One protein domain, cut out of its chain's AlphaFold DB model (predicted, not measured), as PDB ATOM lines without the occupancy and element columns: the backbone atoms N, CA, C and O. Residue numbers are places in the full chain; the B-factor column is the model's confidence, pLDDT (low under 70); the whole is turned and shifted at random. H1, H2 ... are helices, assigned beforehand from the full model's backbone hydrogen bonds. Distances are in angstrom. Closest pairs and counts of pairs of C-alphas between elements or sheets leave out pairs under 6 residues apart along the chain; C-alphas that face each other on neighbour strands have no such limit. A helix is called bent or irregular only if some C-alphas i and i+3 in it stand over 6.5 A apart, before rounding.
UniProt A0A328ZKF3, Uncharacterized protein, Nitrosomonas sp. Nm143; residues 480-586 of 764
ATOM      1  N   TYR A 480     132.924 125.736  73.594       93.88
ATOM      2  CA  TYR A 480     131.723 125.818  74.426       93.88
ATOM      3  C   TYR A 480     131.039 127.194  74.352       93.88
ATOM      4  O   TYR A 480     129.842 127.275  74.092       93.88
ATOM      5  N   GLU A 481     131.778 128.284  74.564       88.44
ATOM      6  CA  GLU A 481     131.209 129.636  74.545       88.44
ATOM      7  C   GLU A 481     130.754 130.059  73.151       88.44
ATOM      8  O   GLU A 481     129.700 130.680  73.030       88.44
ATOM      9  N   ARG A 482     131.508 129.697  72.106       90.50
ATOM     10  CA  ARG A 482     131.121 129.938  70.713       90.50
ATOM     11  C   ARG A 482     129.807 129.244  70.386       90.50
ATOM     12  O   ARG A 482     128.902 129.883  69.865       90.50
ATOM     13  N   TYR A 483     129.683 127.962  70.726       93.44
ATOM     14  CA  TYR A 483     128.459 127.209  70.457       93.44
ATOM     15  C   TYR A 483     127.284 127.730  71.268       93.44
ATOM     16  O   TYR A 483     126.197 127.885  70.724       93.44
ATOM     17  N   VAL A 484     127.488 128.063  72.546       92.31
ATOM     18  CA  VAL A 484     126.439 128.699  73.347       92.31
ATOM     19  C   VAL A 484     126.010 130.020  72.707       92.31
ATOM     20  O   VAL A 484     124.813 130.245  72.539       92.31
ATOM     21  N   GLN A 485     126.954 130.868  72.293       89.75
ATOM     22  CA  GLN A 485     126.667 132.157  71.659       89.75
ATOM     23  C   GLN A 485     125.918 132.008  70.326       89.75
ATOM     24  O   GLN A 485     125.012 132.791  70.051       89.75
ATOM     25  N   GLU A 486     126.278 131.017  69.512       89.81
ATOM     26  CA  GLU A 486     125.697 130.778  68.189       89.81
ATOM     27  C   GLU A 486     124.313 130.113  68.255       89.81
ATOM     28  O   GLU A 486     123.405 130.486  67.513       89.81
ATOM     29  N   LEU A 487     124.120 129.165  69.179       91.81
ATOM     30  CA  LEU A 487     122.874 128.403  69.312       91.81
ATOM     31  C   LEU A 487     121.783 129.170  70.071       91.81
ATOM     32  O   LEU A 487     120.613 129.092  69.698       91.81
ATOM     33  N   THR A 488     122.146 129.952  71.094       93.25
ATOM     34  CA  THR A 488     121.186 130.714  71.919       93.25
ATOM     35  C   THR A 488     120.191 131.559  71.099       93.25
ATOM     36  O   THR A 488     118.988 131.436  71.341       93.25
ATOM     37  N   PRO A 489     120.600 132.380  70.106       93.44
ATOM     38  CA  PRO A 489     119.645 133.170  69.324       93.44
ATOM     39  C   PRO A 489     118.712 132.317  68.450       93.44
ATOM     40  O   PRO A 489     117.609 132.765  68.141       93.44
ATOM     41  N   LEU A 490     119.115 131.099  68.069       92.25
ATOM     42  CA  LEU A 490     118.282 130.165  67.301       92.25
ATOM     43  C   LEU A 490     117.271 129.420  68.184       92.25
ATOM     44  O   LEU A 490     116.204 129.041  67.709       92.25
ATOM     45  N   MET A 491     117.601 129.232  69.462       91.94
ATOM     46  CA  MET A 491     116.759 128.562  70.459       91.94
ATOM     47  C   MET A 491     115.730 129.506  71.103       91.94
ATOM     48  O   MET A 491     114.739 129.055  71.681       91.94
ATOM     49  N   GLY A 492     115.932 130.824  71.002       90.06
ATOM     50  CA  GLY A 492     115.041 131.818  71.597       90.06
ATOM     51  C   GLY A 492     115.017 131.699  73.122       90.06
ATOM     52  O   GLY A 492     116.020 131.947  73.783       90.06
ATOM     53  N   THR A 493     113.865 131.340  73.692       91.12
ATOM     54  CA  THR A 493     113.702 131.130  75.143       91.12
ATOM     55  C   THR A 493     113.823 129.664  75.566       91.12
ATOM     56  O   THR A 493     113.658 129.366  76.748       91.12
ATOM     57  N   LEU A 494     114.040 128.738  74.626       92.62
ATOM     58  CA  LEU A 494     114.181 127.313  74.923       92.62
ATOM     59  C   LEU A 494     115.560 127.056  75.560       92.62
ATOM     60  O   LEU A 494     116.566 127.422  74.957       92.62
ATOM     61  N   PRO A 495     115.649 126.449  76.757       93.31
ATOM     62  CA  PRO A 495     116.935 126.149  77.382       93.31
ATOM     63  C   PRO A 495     117.579 124.877  76.793       93.31
ATOM     64  O   PRO A 495     116.889 124.023  76.235       93.31
ATOM     65  N   PHE A 496     118.902 124.726  76.932       89.25
ATOM     66  CA  PHE A 496     119.665 123.603  76.354       89.25
ATOM     67  C   PHE A 496     119.186 122.230  76.837       89.25
ATOM     68  O   PHE A 496     119.129 121.291  76.049       89.25
ATOM     69  N   GLU A 497     118.805 122.110  78.105       89.75
ATOM     70  CA  GLU A 497     118.278 120.885  78.708       89.75
ATOM     71  C   GLU A 497     116.911 120.449  78.154       89.75
ATOM     72  O   GLU A 497     116.525 119.298  78.336       89.75
ATOM     73  N   ALA A 498     116.188 121.339  77.464       85.25
ATOM     74  CA  ALA A 498     114.880 121.049  76.877       85.25
ATOM     75  C   ALA A 498     114.949 120.629  75.396       85.25
ATOM     76  O   ALA A 498     113.909 120.348  74.804       85.25
ATOM     77  N   LEU A 499     116.146 120.584  74.797       76.56
ATOM     78  CA  LEU A 499     116.330 120.202  73.397       76.56
ATOM     79  C   LEU A 499     115.979 118.726  73.157       76.56
ATOM     80  O   LEU A 499     116.570 117.821  73.759       76.56
ATOM     81  N   ILE A 500     115.083 118.465  72.207       71.44
ATOM     82  CA  ILE A 500     114.808 117.107  71.717       71.44
ATOM     83  C   ILE A 500     115.695 116.769  70.511       71.44
ATOM     84  O   ILE A 500     116.330 117.638  69.917       71.44
ATOM     85  N   ASP A 501     115.750 115.496  70.116       64.81
ATOM     86  CA  ASP A 501     116.675 115.045  69.062       64.81
ATOM     87  C   ASP A 501     116.412 115.721  67.704       64.81
ATOM     88  O   ASP A 501     117.352 116.040  66.976       64.81
ATOM     89  N   ASN A 502     115.148 116.032  67.395       64.25
ATOM     90  CA  ASN A 502     114.799 116.802  66.198       64.25
ATOM     91  C   ASN A 502     115.363 118.233  66.236       64.25
ATOM     92  O   ASN A 502     115.797 118.731  65.196       64.25
ATOM     93  N   ASP A 503     115.408 118.874  67.408       71.69
ATOM     94  CA  ASP A 503     115.991 120.212  67.561       71.69
ATOM     95  C   ASP A 503     117.504 120.162  67.346       71.69
ATOM     96  O   ASP A 503     118.061 121.031  66.684       71.69
ATOM     97  N   ILE A 504     118.170 119.117  67.849       68.38
ATOM     98  CA  ILE A 504     119.613 118.907  67.663       68.38
ATOM     99  C   ILE A 504     119.950 118.760  66.180       68.38
ATOM    100  O   ILE A 504     120.866 119.424  65.697       68.38
ATOM    101  N   VAL A 505     119.205 117.923  65.450       66.75
ATOM    102  CA  VAL A 505     119.398 117.735  64.003       66.75
ATOM    103  C   VAL A 505     119.154 119.043  63.249       66.75
ATOM    104  O   VAL A 505     119.937 119.400  62.369       66.75
ATOM    105  N   TYR A 506     118.103 119.782  63.612       77.31
ATOM    106  CA  TYR A 506     117.787 121.073  63.005       77.31
ATOM    107  C   TYR A 506     118.880 122.122  63.259       77.31
ATOM    108  O   TYR A 506     119.332 122.780  62.321       77.31
ATOM    109  N   LEU A 507     119.328 122.265  64.509       77.00
ATOM    110  CA  LEU A 507     120.375 123.210  64.897       77.00
ATOM    111  C   LEU A 507     121.705 122.861  64.227       77.00
ATOM    112  O   LEU A 507     122.311 123.747  63.634       77.00
ATOM    113  N   ALA A 508     122.102 121.584  64.225       70.06
ATOM    114  CA  ALA A 508     123.311 121.114  63.546       70.06
ATOM    115  C   ALA A 508     123.300 121.445  62.049       70.06
ATOM    116  O   ALA A 508     124.288 121.933  61.509       70.06
ATOM    117  N   ALA A 509     122.163 121.243  61.375       73.19
ATOM    118  CA  ALA A 509     122.019 121.600  59.967       73.19
ATOM    119  C   ALA A 509     122.064 123.121  59.728       73.19
ATOM    120  O   ALA A 509     122.436 123.560  58.642       73.19
ATOM    121  N   LYS A 510     121.662 123.932  60.715       82.31
ATOM    122  CA  LYS A 510     121.585 125.391  60.585       82.31
ATOM    123  C   LYS A 510     122.906 126.104  60.872       82.31
ATOM    124  O   LYS A 510     123.144 127.148  60.267       82.31
ATOM    125  N   THR A 511     123.705 125.572  61.792       85.56
ATOM    126  CA  THR A 511     124.976 126.158  62.257       85.56
ATOM    127  C   THR A 511     126.208 125.411  61.762       85.56
ATOM    128  O   THR A 511     127.325 125.848  62.004       85.56
ATOM    129  N   GLU A 512     126.027 124.257  61.113       87.06
ATOM    130  CA  GLU A 512     127.111 123.337  60.741       87.06
ATOM    131  C   GLU A 512     127.895 122.781  61.952       87.06
ATOM    132  O   GLU A 512     128.927 122.127  61.797       87.06
ATOM    133  N   ILE A 513     127.390 122.976  63.178       80.69
ATOM    134  CA  ILE A 513     127.960 122.394  64.395       80.69
ATOM    135  C   ILE A 513     127.643 120.893  64.435       80.69
ATOM    136  O   ILE A 513     126.517 120.468  64.183       80.69
ATOM    137  N   ASN A 514     128.627 120.074  64.819       80.25
ATOM    138  CA  ASN A 514     128.449 118.630  64.954       80.25
ATOM    139  C   ASN A 514     127.301 118.296  65.934       80.25
ATOM    140  O   ASN A 514     127.332 118.698  67.099       80.25
ATOM    141  N   ALA A 515     126.319 117.507  65.482       61.78
ATOM    142  CA  ALA A 515     125.151 117.110  66.274       61.78
ATOM    143  C   ALA A 515     125.519 116.455  67.621       61.78
ATOM    144  O   ALA A 515     124.836 116.674  68.621       61.78
ATOM    145  N   LEU A 516     126.630 115.714  67.679       66.00
ATOM    146  CA  LEU A 516     127.144 115.125  68.916       66.00
ATOM    147  C   LEU A 516     127.585 116.196  69.923       66.00
ATOM    148  O   LEU A 516     127.349 116.047  71.118       66.00
ATOM    149  N   HIS A 517     128.178 117.299  69.464       85.38
ATOM    150  CA  HIS A 517     128.601 118.387  70.348       85.38
ATOM    151  C   HIS A 517     127.386 119.144  70.899       85.38
ATOM    152  O   HIS A 517     127.348 119.474  72.082       85.38
ATOM    153  N   ILE A 518     126.348 119.351  70.083       78.12
ATOM    154  CA  ILE A 518     125.078 119.931  70.554       78.12
ATOM    155  C   ILE A 518     124.415 118.998  71.581       78.12
ATOM    156  O   ILE A 518     123.944 119.457  72.623       78.12
ATOM    157  N   ALA A 519     124.449 117.680  71.350       65.62
ATOM    158  CA  ALA A 519     123.988 116.696  72.326       65.62
ATOM    159  C   ALA A 519     124.797 116.755  73.636       65.62
ATOM    160  O   ALA A 519     124.214 116.655  74.715       65.62
ATOM    161  N   TYR A 520     126.113 116.983  73.573       81.88
ATOM    162  CA  TYR A 520     126.939 117.208  74.762       81.88
ATOM    163  C   TYR A 520     126.573 118.490  75.511       81.88
ATOM    164  O   TYR A 520     126.544 118.454  76.739       81.88
ATOM    165  N   LEU A 521     126.251 119.591  74.823       88.19
ATOM    166  CA  LEU A 521     125.771 120.823  75.465       88.19
ATOM    167  C   LEU A 521     124.446 120.598  76.201       88.19
ATOM    168  O   LEU A 521     124.320 121.007  77.355       88.19
ATOM    169  N   ARG A 522     123.494 119.889  75.573       89.94
ATOM    170  CA  ARG A 522     122.239 119.469  76.218       89.94
ATOM    171  C   ARG A 522     122.519 118.665  77.483       89.94
ATOM    172  O   ARG A 522     122.038 119.021  78.556       89.94
ATOM    173  N   THR A 523     123.311 117.597  77.376       74.06
ATOM    174  CA  THR A 523     123.612 116.723  78.519       74.06
ATOM    175  C   THR A 523     124.341 117.484  79.625       74.06
ATOM    176  O   THR A 523     123.983 117.363  80.790       74.06
ATOM    177  N   ALA A 524     125.308 118.332  79.283       89.25
ATOM    178  CA  ALA A 524     126.011 119.172  80.247       89.25
ATOM    179  C   ALA A 524     125.078 120.149  80.986       89.25
ATOM    180  O   ALA A 524     125.253 120.371  82.186       89.25
ATOM    181  N   ALA A 525     124.077 120.712  80.298       90.44
ATOM    182  CA  ALA A 525     123.069 121.580  80.903       90.44
ATOM    183  C   ALA A 525     122.151 120.821  81.876       90.44
ATOM    184  O   ALA A 525     121.924 121.300  82.988       90.44
ATOM    185  N   ILE A 526     121.708 119.611  81.502       79.56
ATOM    186  CA  ILE A 526     120.948 118.709  82.386       79.56
ATOM    187  C   ILE A 526     121.751 118.448  83.667       79.56
ATOM    188  O   ILE A 526     121.281 118.729  84.768       79.56
ATOM    189  N   LEU A 527     123.006 118.011  83.527       83.44
ATOM    190  CA  LEU A 527     123.842 117.663  84.676       83.44
ATOM    191  C   LEU A 527     124.154 118.865  85.572       83.44
ATOM    192  O   LEU A 527     124.138 118.732  86.791       83.44
ATOM    193  N   LYS A 528     124.381 120.054  85.005       93.44
ATOM    194  CA  LYS A 528     124.561 121.282  85.794       93.44
ATOM    195  C   LYS A 528     123.359 121.561  86.700       93.44
ATOM    196  O   LYS A 528     123.544 121.980  87.846       93.44
ATOM    197  N   ASN A 529     122.139 121.376  86.196       86.06
ATOM    198  CA  ASN A 529     120.931 121.632  86.976       86.06
ATOM    199  C   ASN A 529     120.831 120.688  88.180       86.06
ATOM    200  O   ASN A 529     120.500 121.160  89.279       86.06
ATOM    201  N   ASP A 530     121.220 119.429  87.988       77.06
ATOM    202  CA  ASP A 530     121.160 118.370  88.995       77.06
ATOM    203  C   ASP A 530     122.296 118.463  90.026       77.06
ATOM    204  O   ASP A 530     122.075 118.284  91.222       77.06
ATOM    205  N   THR A 531     123.516 118.788  89.595       84.81
ATOM    206  CA  THR A 531     124.718 118.661  90.438       84.81
ATOM    207  C   THR A 531     125.301 119.983  90.920       84.81
ATOM    208  O   THR A 531     126.099 120.003  91.858       84.81
ATOM    209  N   LYS A 532     124.916 121.095  90.282       86.75
ATOM    210  CA  LYS A 532     125.508 122.437  90.440       86.75
ATOM    211  C   LYS A 532     126.969 122.562  89.993       86.75
ATOM    212  O   LYS A 532     127.527 123.652  90.116       86.75
ATOM    213  N   VAL A 533     127.566 121.514  89.424       92.62
ATOM    214  CA  VAL A 533     128.858 121.611  88.729       92.62
ATOM    215  C   VAL A 533     128.648 122.364  87.416       92.62
ATOM    216  O   VAL A 533     127.625 122.209  86.748       92.62
ATOM    217  N   ALA A 534     129.598 123.219  87.042       92.75
ATOM    218  CA  ALA A 534     129.466 124.048  85.853       92.75
ATOM    219  C   ALA A 534     129.329 123.200  84.569       92.75
ATOM    220  O   ALA A 534     130.086 122.254  84.353       92.75
ATOM    221  N   ALA A 535     128.383 123.555  83.688       95.25
ATOM    222  CA  ALA A 535     128.095 122.796  82.463       95.25
ATOM    223  C   ALA A 535     129.326 122.675  81.549       95.25
ATOM    224  O   ALA A 535     129.593 121.601  81.011       95.25
ATOM    225  N   GLN A 536     130.127 123.739  81.430       95.31
ATOM    226  CA  GLN A 536     131.360 123.698  80.646       95.31
ATOM    227  C   GLN A 536     132.332 122.600  81.111       95.31
ATOM    228  O   GLN A 536     133.019 122.022  80.280       95.31
ATOM    229  N   SER A 537     132.350 122.238  82.398       96.25
ATOM    230  CA  SER A 537     133.215 121.171  82.910       96.25
ATOM    231  C   SER A 537     132.805 119.807  82.347       96.25
ATOM    232  O   SER A 537     133.647 119.056  81.859       96.25
ATOM    233  N   TYR A 538     131.502 119.507  82.336       94.69
ATOM    234  CA  TYR A 538     130.971 118.286  81.723       94.69
ATOM    235  C   TYR A 538     131.215 118.251  80.218       94.69
ATOM    236  O   TYR A 538     131.713 117.255  79.697       94.69
ATOM    237  N   TYR A 539     130.933 119.362  79.535       95.12
ATOM    238  CA  TYR A 539     131.166 119.485  78.100       95.12
ATOM    239  C   TYR A 539     132.624 119.180  77.722       95.12
ATOM    240  O   TYR A 539     132.875 118.388  76.812       95.12
ATOM    241  N   GLY A 540     133.581 119.761  78.456       83.81
ATOM    242  CA  GLY A 540     135.008 119.527  78.244       83.81
ATOM    243  C   GLY A 540     135.400 118.066  78.430       83.81
ATOM    244  O   GLY A 540     136.074 117.505  77.572       83.81
ATOM    245  N   MET A 541     134.919 117.418  79.495       88.38
ATOM    246  CA  MET A 541     135.180 115.995  79.733       88.38
ATOM    247  C   MET A 541     134.636 115.111  78.599       88.38
ATOM    248  O   MET A 541     135.349 114.234  78.112       88.38
ATOM    249  N   PHE A 542     133.423 115.372  78.101       83.12
ATOM    250  CA  PHE A 542     132.836 114.585  77.005       83.12
ATOM    251  C   PHE A 542     133.615 114.743  75.701       83.12
ATOM    252  O   PHE A 542     133.871 113.765  75.000       83.12
ATOM    253  N   ARG A 543     134.066 115.966  75.409       91.94
ATOM    254  CA  ARG A 543     134.935 116.256  74.263       91.94
ATOM    255  C   ARG A 543     136.306 115.586  74.352       91.94
ATOM    256  O   ARG A 543     136.920 115.346  73.319       91.94
ATOM    257  N   GLN A 544     136.740 115.214  75.555       82.25
ATOM    258  CA  GLN A 544     137.937 114.410  75.811       82.25
ATOM    259  C   GLN A 544     137.655 112.901  75.870       82.25
ATOM    260  O   GLN A 544     138.500 112.130  76.320       82.25
ATOM    261  N   ASN A 545     136.501 112.468  75.353       64.56
ATOM    262  CA  ASN A 545     136.049 111.078  75.282       64.56
ATOM    263  C   ASN A 545     135.734 110.428  76.639       64.56
ATOM    264  O   ASN A 545     135.695 109.200  76.730       64.56
ATOM    265  N   LEU A 546     135.470 111.219  77.686       72.25
ATOM    266  CA  LEU A 546     134.917 110.673  78.925       72.25
ATOM    267  C   LEU A 546     133.412 110.381  78.756       72.25
ATOM    268  O   LEU A 546     132.738 111.029  77.946       72.25
ATOM    269  N   PRO A 547     132.851 109.420  79.513       58.38
ATOM    270  CA  PRO A 547     131.443 109.050  79.405       58.38
ATOM    271  C   PRO A 547     130.496 110.222  79.705       58.38
ATOM    272  O   PRO A 547     130.663 110.924  80.699       58.38
ATOM    273  N   SER A 548     129.448 110.387  78.892       63.53
ATOM    274  CA  SER A 548     128.424 111.432  79.080       63.53
ATOM    275  C   SER A 548     127.338 111.095  80.104       63.53
ATOM    276  O   SER A 548     126.544 111.946  80.497       63.53
ATOM    277  N   ASN A 549     127.310 109.847  80.561       70.75
ATOM    278  CA  ASN A 549     126.460 109.395  81.648       70.75
ATOM    279  C   ASN A 549     127.134 109.731  82.986       70.75
ATOM    280  O   ASN A 549     128.247 109.272  83.246       70.75
ATOM    281  N   LEU A 550     126.445 110.499  83.835       63.41
ATOM    282  CA  LEU A 550     126.994 110.994  85.100       63.41
ATOM    283  C   LEU A 550     127.518 109.873  85.998       63.41
ATOM    284  O   LEU A 550     128.562 110.023  86.614       63.41
ATOM    285  N   LEU A 551     126.828 108.741  86.054       55.09
ATOM    286  CA  LEU A 551     127.204 107.649  86.935       55.09
ATOM    287  C   LEU A 551     128.496 106.956  86.470       55.09
ATOM    288  O   LEU A 551     129.343 106.654  87.301       55.09
ATOM    289  N   TYR A 552     128.682 106.762  85.158       50.00
ATOM    290  CA  TYR A 552     129.956 106.282  84.597       50.00
ATOM    291  C   TYR A 552     131.071 107.326  84.688       50.00
ATOM    292  O   TYR A 552     132.239 106.973  84.818       50.00
ATOM    293  N   LEU A 553     130.723 108.611  84.622       61.16
ATOM    294  CA  LEU A 553     131.684 109.692  84.790       61.16
ATOM    295  C   LEU A 553     132.201 109.750  86.233       61.16
ATOM    296  O   LEU A 553     133.403 109.853  86.435       61.16
ATOM    297  N   LEU A 554     131.311 109.647  87.228       66.44
ATOM    298  CA  LEU A 554     131.631 109.738  88.660       66.44
ATOM    299  C   LEU A 554     132.414 108.534  89.207       66.44
ATOM    300  O   LEU A 554     132.914 108.591  90.329       66.44
ATOM    301  N   THR A 555     132.516 107.447  88.447       55.16
ATOM    302  CA  THR A 555     133.290 106.257  88.820       55.16
ATOM    303  C   THR A 555     134.747 106.297  88.346       55.16
ATOM    304  O   THR A 555     135.529 105.445  88.773       55.16
ATOM    305  N   LEU A 556     135.112 107.247  87.475       51.81
ATOM    306  CA  LEU A 556     136.495 107.463  87.028       51.81
ATOM    307  C   LEU A 556     137.381 107.981  88.171       51.81
ATOM    308  O   LEU A 556     136.884 108.478  89.185       51.81
ATOM    309  N   GLU A 557     138.699 107.868  88.009       55.41
ATOM    310  CA  GLU A 557     139.648 108.395  88.993       55.41
ATOM    311  C   GLU A 557     139.790 109.922  88.887       55.41
ATOM    312  O   GLU A 557     139.648 110.513  87.815       55.41
ATOM    313  N   GLU A 558     140.137 110.581  90.000       63.94
ATOM    314  CA  GLU A 558     140.352 112.037  90.045       63.94
ATOM    315  C   GLU A 558     141.348 112.509  88.974       63.94
ATOM    316  O   GLU A 558     141.125 113.534  88.322       63.94
ATOM    317  N   GLY A 559     142.413 111.730  88.757       50.75
ATOM    318  CA  GLY A 559     143.424 112.021  87.747       50.75
ATOM    319  C   GLY A 559     142.863 112.057  86.323       50.75
ATOM    320  O   GLY A 559     143.327 112.853  85.510       50.75
ATOM    321  N   GLU A 560     141.830 111.264  86.018       54.69
ATOM    322  CA  GLU A 560     141.192 111.249  84.696       54.69
ATOM    323  C   GLU A 560     140.341 112.504  84.467       54.69
ATOM    324  O   GLU A 560     140.414 113.105  83.392       54.69
ATOM    325  N   TRP A 561     139.589 112.960  85.478       71.94
ATOM    326  CA  TRP A 561     138.836 114.220  85.400       71.94
ATOM    327  C   TRP A 561     139.760 115.425  85.258       71.94
ATOM    328  O   TRP A 561     139.530 116.281  84.402       71.94
ATOM    329  N   GLN A 562     140.814 115.488  86.075       68.56
ATOM    330  CA  GLN A 562     141.785 116.580  86.034       68.56
ATOM    331  C   GLN A 562     142.483 116.648  84.679       68.56
ATOM    332  O   GLN A 562     142.550 117.720  84.076       68.56
ATOM    333  N   PHE A 563     142.953 115.506  84.171       52.75
ATOM    334  CA  PHE A 563     143.624 115.444  82.879       52.75
ATOM    335  C   PHE A 563     142.693 115.846  81.726       52.75
ATOM    336  O   PHE A 563     143.095 116.613  80.850       52.75
ATOM    337  N   ALA A 564     141.438 115.390  81.743       63.53
ATOM    338  CA  ALA A 564     140.451 115.757  80.731       63.53
ATOM    339  C   ALA A 564     140.119 117.258  80.755       63.53
ATOM    340  O   ALA A 564     140.125 117.911  79.714       63.53
ATOM    341  N   LEU A 565     139.869 117.838  81.930       72.44
ATOM    342  CA  LEU A 565     139.593 119.274  82.047       72.44
ATOM    343  C   LEU A 565     140.799 120.117  81.625       72.44
ATOM    344  O   LEU A 565     140.625 121.109  80.923       72.44
ATOM    345  N   TRP A 566     142.013 119.692  81.984       66.88
ATOM    346  CA  TRP A 566     143.243 120.349  81.551       66.88
ATOM    347  C   TRP A 566     143.383 120.346  80.025       66.88
ATOM    348  O   TRP A 566     143.550 121.412  79.435       66.88
ATOM    349  N   ARG A 567     143.223 119.188  79.366       53.88
ATOM    350  CA  ARG A 567     143.277 119.114  77.896       53.88
ATOM    351  C   ARG A 567     142.189 119.939  77.224       53.88
ATOM    352  O   ARG A 567     142.452 120.596  76.229       53.88
ATOM    353  N   ALA A 568     140.978 119.948  77.776       66.31
ATOM    354  CA  ALA A 568     139.891 120.752  77.231       66.31
ATOM    355  C   ALA A 568     140.158 122.268  77.339       66.31
ATOM    356  O   ALA A 568     139.671 123.025  76.499       66.31
ATOM    357  N   ILE A 569     140.908 122.719  78.348       69.69
ATOM    358  CA  ILE A 569     141.360 124.113  78.463       69.69
ATOM    359  C   ILE A 569     142.476 124.399  77.450       69.69
ATOM    360  O   ILE A 569     142.392 125.395  76.735       69.69
ATOM    361  N   ASP A 570     143.485 123.527  77.375       61.12
ATOM    362  CA  ASP A 570     144.646 123.668  76.480       61.12
ATOM    363  C   ASP A 570     144.230 123.701  74.999       61.12
ATOM    364  O   ASP A 570     144.641 124.576  74.244       61.12
ATOM    365  N   GLU A 571     143.292 122.833  74.607       59.56
ATOM    366  CA  GLU A 571     142.710 122.778  73.258       59.56
ATOM    367  C   GLU A 571     141.644 123.873  73.008       59.56
ATOM    368  O   GLU A 571     140.964 123.865  71.981       59.56
ATOM    369  N   ASN A 572     141.456 124.816  73.943       69.62
ATOM    370  CA  ASN A 572     140.459 125.897  73.901       69.62
ATOM    371  C   ASN A 572     139.009 125.412  73.652       69.62
ATOM    372  O   ASN A 572     138.176 126.101  73.052       69.62
ATOM    373  N   ILE A 573     138.672 124.214  74.134       76.12
ATOM    374  CA  ILE A 573     137.323 123.639  74.058       76.12
ATOM    375  C   ILE A 573     136.419 124.273  75.120       76.12
ATOM    376  O   ILE A 573     135.259 124.600  74.849       76.12
ATOM    377  N   ILE A 574     136.951 124.492  76.324       84.94
ATOM    378  CA  ILE A 574     136.236 125.103  77.451       84.94
ATOM    379  C   ILE A 574     136.968 126.338  77.981       84.94
ATOM    380  O   ILE A 574     138.148 126.533  77.693       84.94
ATOM    381  N   PRO A 575     136.285 127.185  78.772       78.88
ATOM    382  CA  PRO A 575     136.936 128.243  79.523       78.88
ATOM    383  C   PRO A 575     138.139 127.817  80.355       78.88
ATOM    384  O   PRO A 575     137.996 126.847  81.094       78.88
ATOM    385  N   PRO A 576     139.269 128.569  80.335       71.75
ATOM    386  CA  PRO A 576     140.241 128.494  81.411       71.75
ATOM    387  C   PRO A 576     139.547 128.605  82.761       71.75
ATOM    388  O   PRO A 576     138.734 129.502  82.996       71.75
ATOM    389  N   PHE A 577     139.912 127.672  83.626       74.56
ATOM    390  CA  PHE A 577     139.627 127.706  85.044       74.56
ATOM    391  C   PHE A 577     140.907 128.098  85.773       74.56
ATOM    392  O   PHE A 577     141.997 127.618  85.455       74.56
ATOM    393  N   SER A 578     140.779 128.951  86.779       66.56
ATOM    394  CA  SER A 578     141.817 129.132  87.786       66.56
ATOM    395  C   SER A 578     142.071 127.824  88.540       66.56
ATOM    396  O   SER A 578     141.232 126.918  88.590       66.56
ATOM    397  N   LYS A 579     143.240 127.729  89.181       61.06
ATOM    398  CA  LYS A 579     143.603 126.561  89.993       61.06
ATOM    399  C   LYS A 579     142.548 126.248  91.064       61.06
ATOM    400  O   LYS A 579     142.171 125.094  91.229       61.06
ATOM    401  N   SER A 580     142.039 127.271  91.748       67.56
ATOM    402  CA  SER A 580     141.009 127.111  92.779       67.56
ATOM    403  C   SER A 580     139.662 126.669  92.205       67.56
ATOM    404  O   SER A 580     138.971 125.872  92.831       67.56
ATOM    405  N   GLU A 581     139.277 127.137  91.016       77.19
ATOM    406  CA  GLU A 581     138.053 126.674  90.351       77.19
ATOM    407  C   GLU A 581     138.140 125.194  89.970       77.19
ATOM    408  O   GLU A 581     137.177 124.462  90.190       77.19
ATOM    409  N   LEU A 582     139.291 124.730  89.467       75.50
ATOM    410  CA  LEU A 582     139.520 123.306  89.200       75.50
ATOM    411  C   LEU A 582     139.406 122.472  90.479       75.50
ATOM    412  O   LEU A 582     138.678 121.483  90.491       75.50
ATOM    413  N   GLU A 583     140.061 122.889  91.563       78.19
ATOM    414  CA  GLU A 583     139.979 122.210  92.863       78.19
ATOM    415  C   GLU A 583     138.527 122.132  93.370       78.19
ATOM    416  O   GLU A 583     138.083 121.078  93.831       78.19
ATOM    417  N   ILE A 584     137.748 123.210  93.216       85.81
ATOM    418  CA  ILE A 584     136.322 123.240  93.573       85.81
ATOM    419  C   ILE A 584     135.512 122.274  92.702       85.81
ATOM    420  O   ILE A 584     134.692 121.530  93.239       85.81
ATOM    421  N   ILE A 585     135.724 122.261  91.383       86.94
ATOM    422  CA  ILE A 585     135.015 121.363  90.456       86.94
ATOM    423  C   ILE A 585     135.285 119.900  90.823       86.94
ATOM    424  O   ILE A 585     134.348 119.107  90.914       86.94
ATOM    425  N   ILE A 586     136.546 119.546  91.074       83.44
ATOM    426  CA  ILE A 586     136.938 118.185  91.453       83.44
ATOM    427  C   ILE A 586     136.314 117.792  92.794       83.44
ATOM    428  O   ILE A 586     135.686 116.737  92.889       83.44
TER     429      ILE A 586
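Overview. This is residues 480 to 586 of the 764 residues of an uncharacterized protein of Nitrosomonas sp. Nm143 (UniProt A0A328ZKF3). Seven helices follow one another in a mostly crossed arrangement: the helical hairpin of H3 and H4 makes the middle, H1 and H2 make one end of the longest axis, and H6 and H7 make the other. The four-residue H5 sits off to one side, between H4 and H6 along the chain, and touches no helix. The printed part has 107 residues, with named helices in the order H1 to H7 and no named strand; its class is all helix. It is compact, with a radius of gyration of the C-alphas of 13.6 A and spans of 37 by 26 by 22 A.

Arrangement. Start at H1, residues 480 to 491, which with residues 486 to 490 alone touches H2, residues 501 to 511. Their closest C-alphas, of Leu 487 and Leu 507, are 7.3 A apart, and their lines are about perpendicular at 74 degrees. Next find H3, residues 515 to 531, which touches H2 with residues 515 to 519 alone; the closest C-alphas, of Ala 508 and Ala 515, are 5.2 A apart, at a steep tilt of 58 degrees, opposite ways. H3 forms a hairpin with H4, residues 535 to 543: the closest C-alphas, of Ala 524 and Ala 535, are 4.7 A apart, at a steep tilt of 43 degrees, opposite ways. H1 is close to H4 but not clearly touching, with the C-alphas of Tyr 480 and Gln 536 closest at 6.6 A. Further on, H5, residues 550 to 553, is close to H3 but not clearly touching, with the C-alphas of Leu 527 and Leu 550 closest at 7.4 A. H6, residues 558 to 570, touches H4, about perpendicular at 88 degrees, with the C-alphas of Gly 540 and Ala 568 closest at 5.1 A. With residues 558 to 562 alone H6 touches H7, residues 579 to 586; the C-alphas of Glu 558 and Ile 586 are closest at 7.2 A. H2 and H7 are apart. In H2, H3, H4, H6 and H7 every O i to N i+4 pair is within hydrogen-bond range; in H1 6 of 8 are, and H5 is too short for such a pair.

Along the chain. Find C-alpha 480 at (131.723, 125.818, 74.426); from there H1 runs 15.7 A, and it is only just irregular, with C-alphas 486 and 489 6.6 A apart. H2 measures 15.5 A. C-alpha 515 at (125.151, 117.110, 66.274) begins H3, the longest helix by residues, 24.2 A. H4 measures 12.5 A, H5 4.9 A, H6 18.4 A and H7 10.8 A, ending at C-alpha 586, (136.938, 118.185, 91.453).

Size, cuts and confidence. The C-alphas farthest apart, of Asn 502 and Ser 580, are 38.7 A apart. The printed part has no cut and no long link. Mean pLDDT of the printed part is 77.4; look for values under 70 in 34 residues, among them 550 to 560 and 566 to 572.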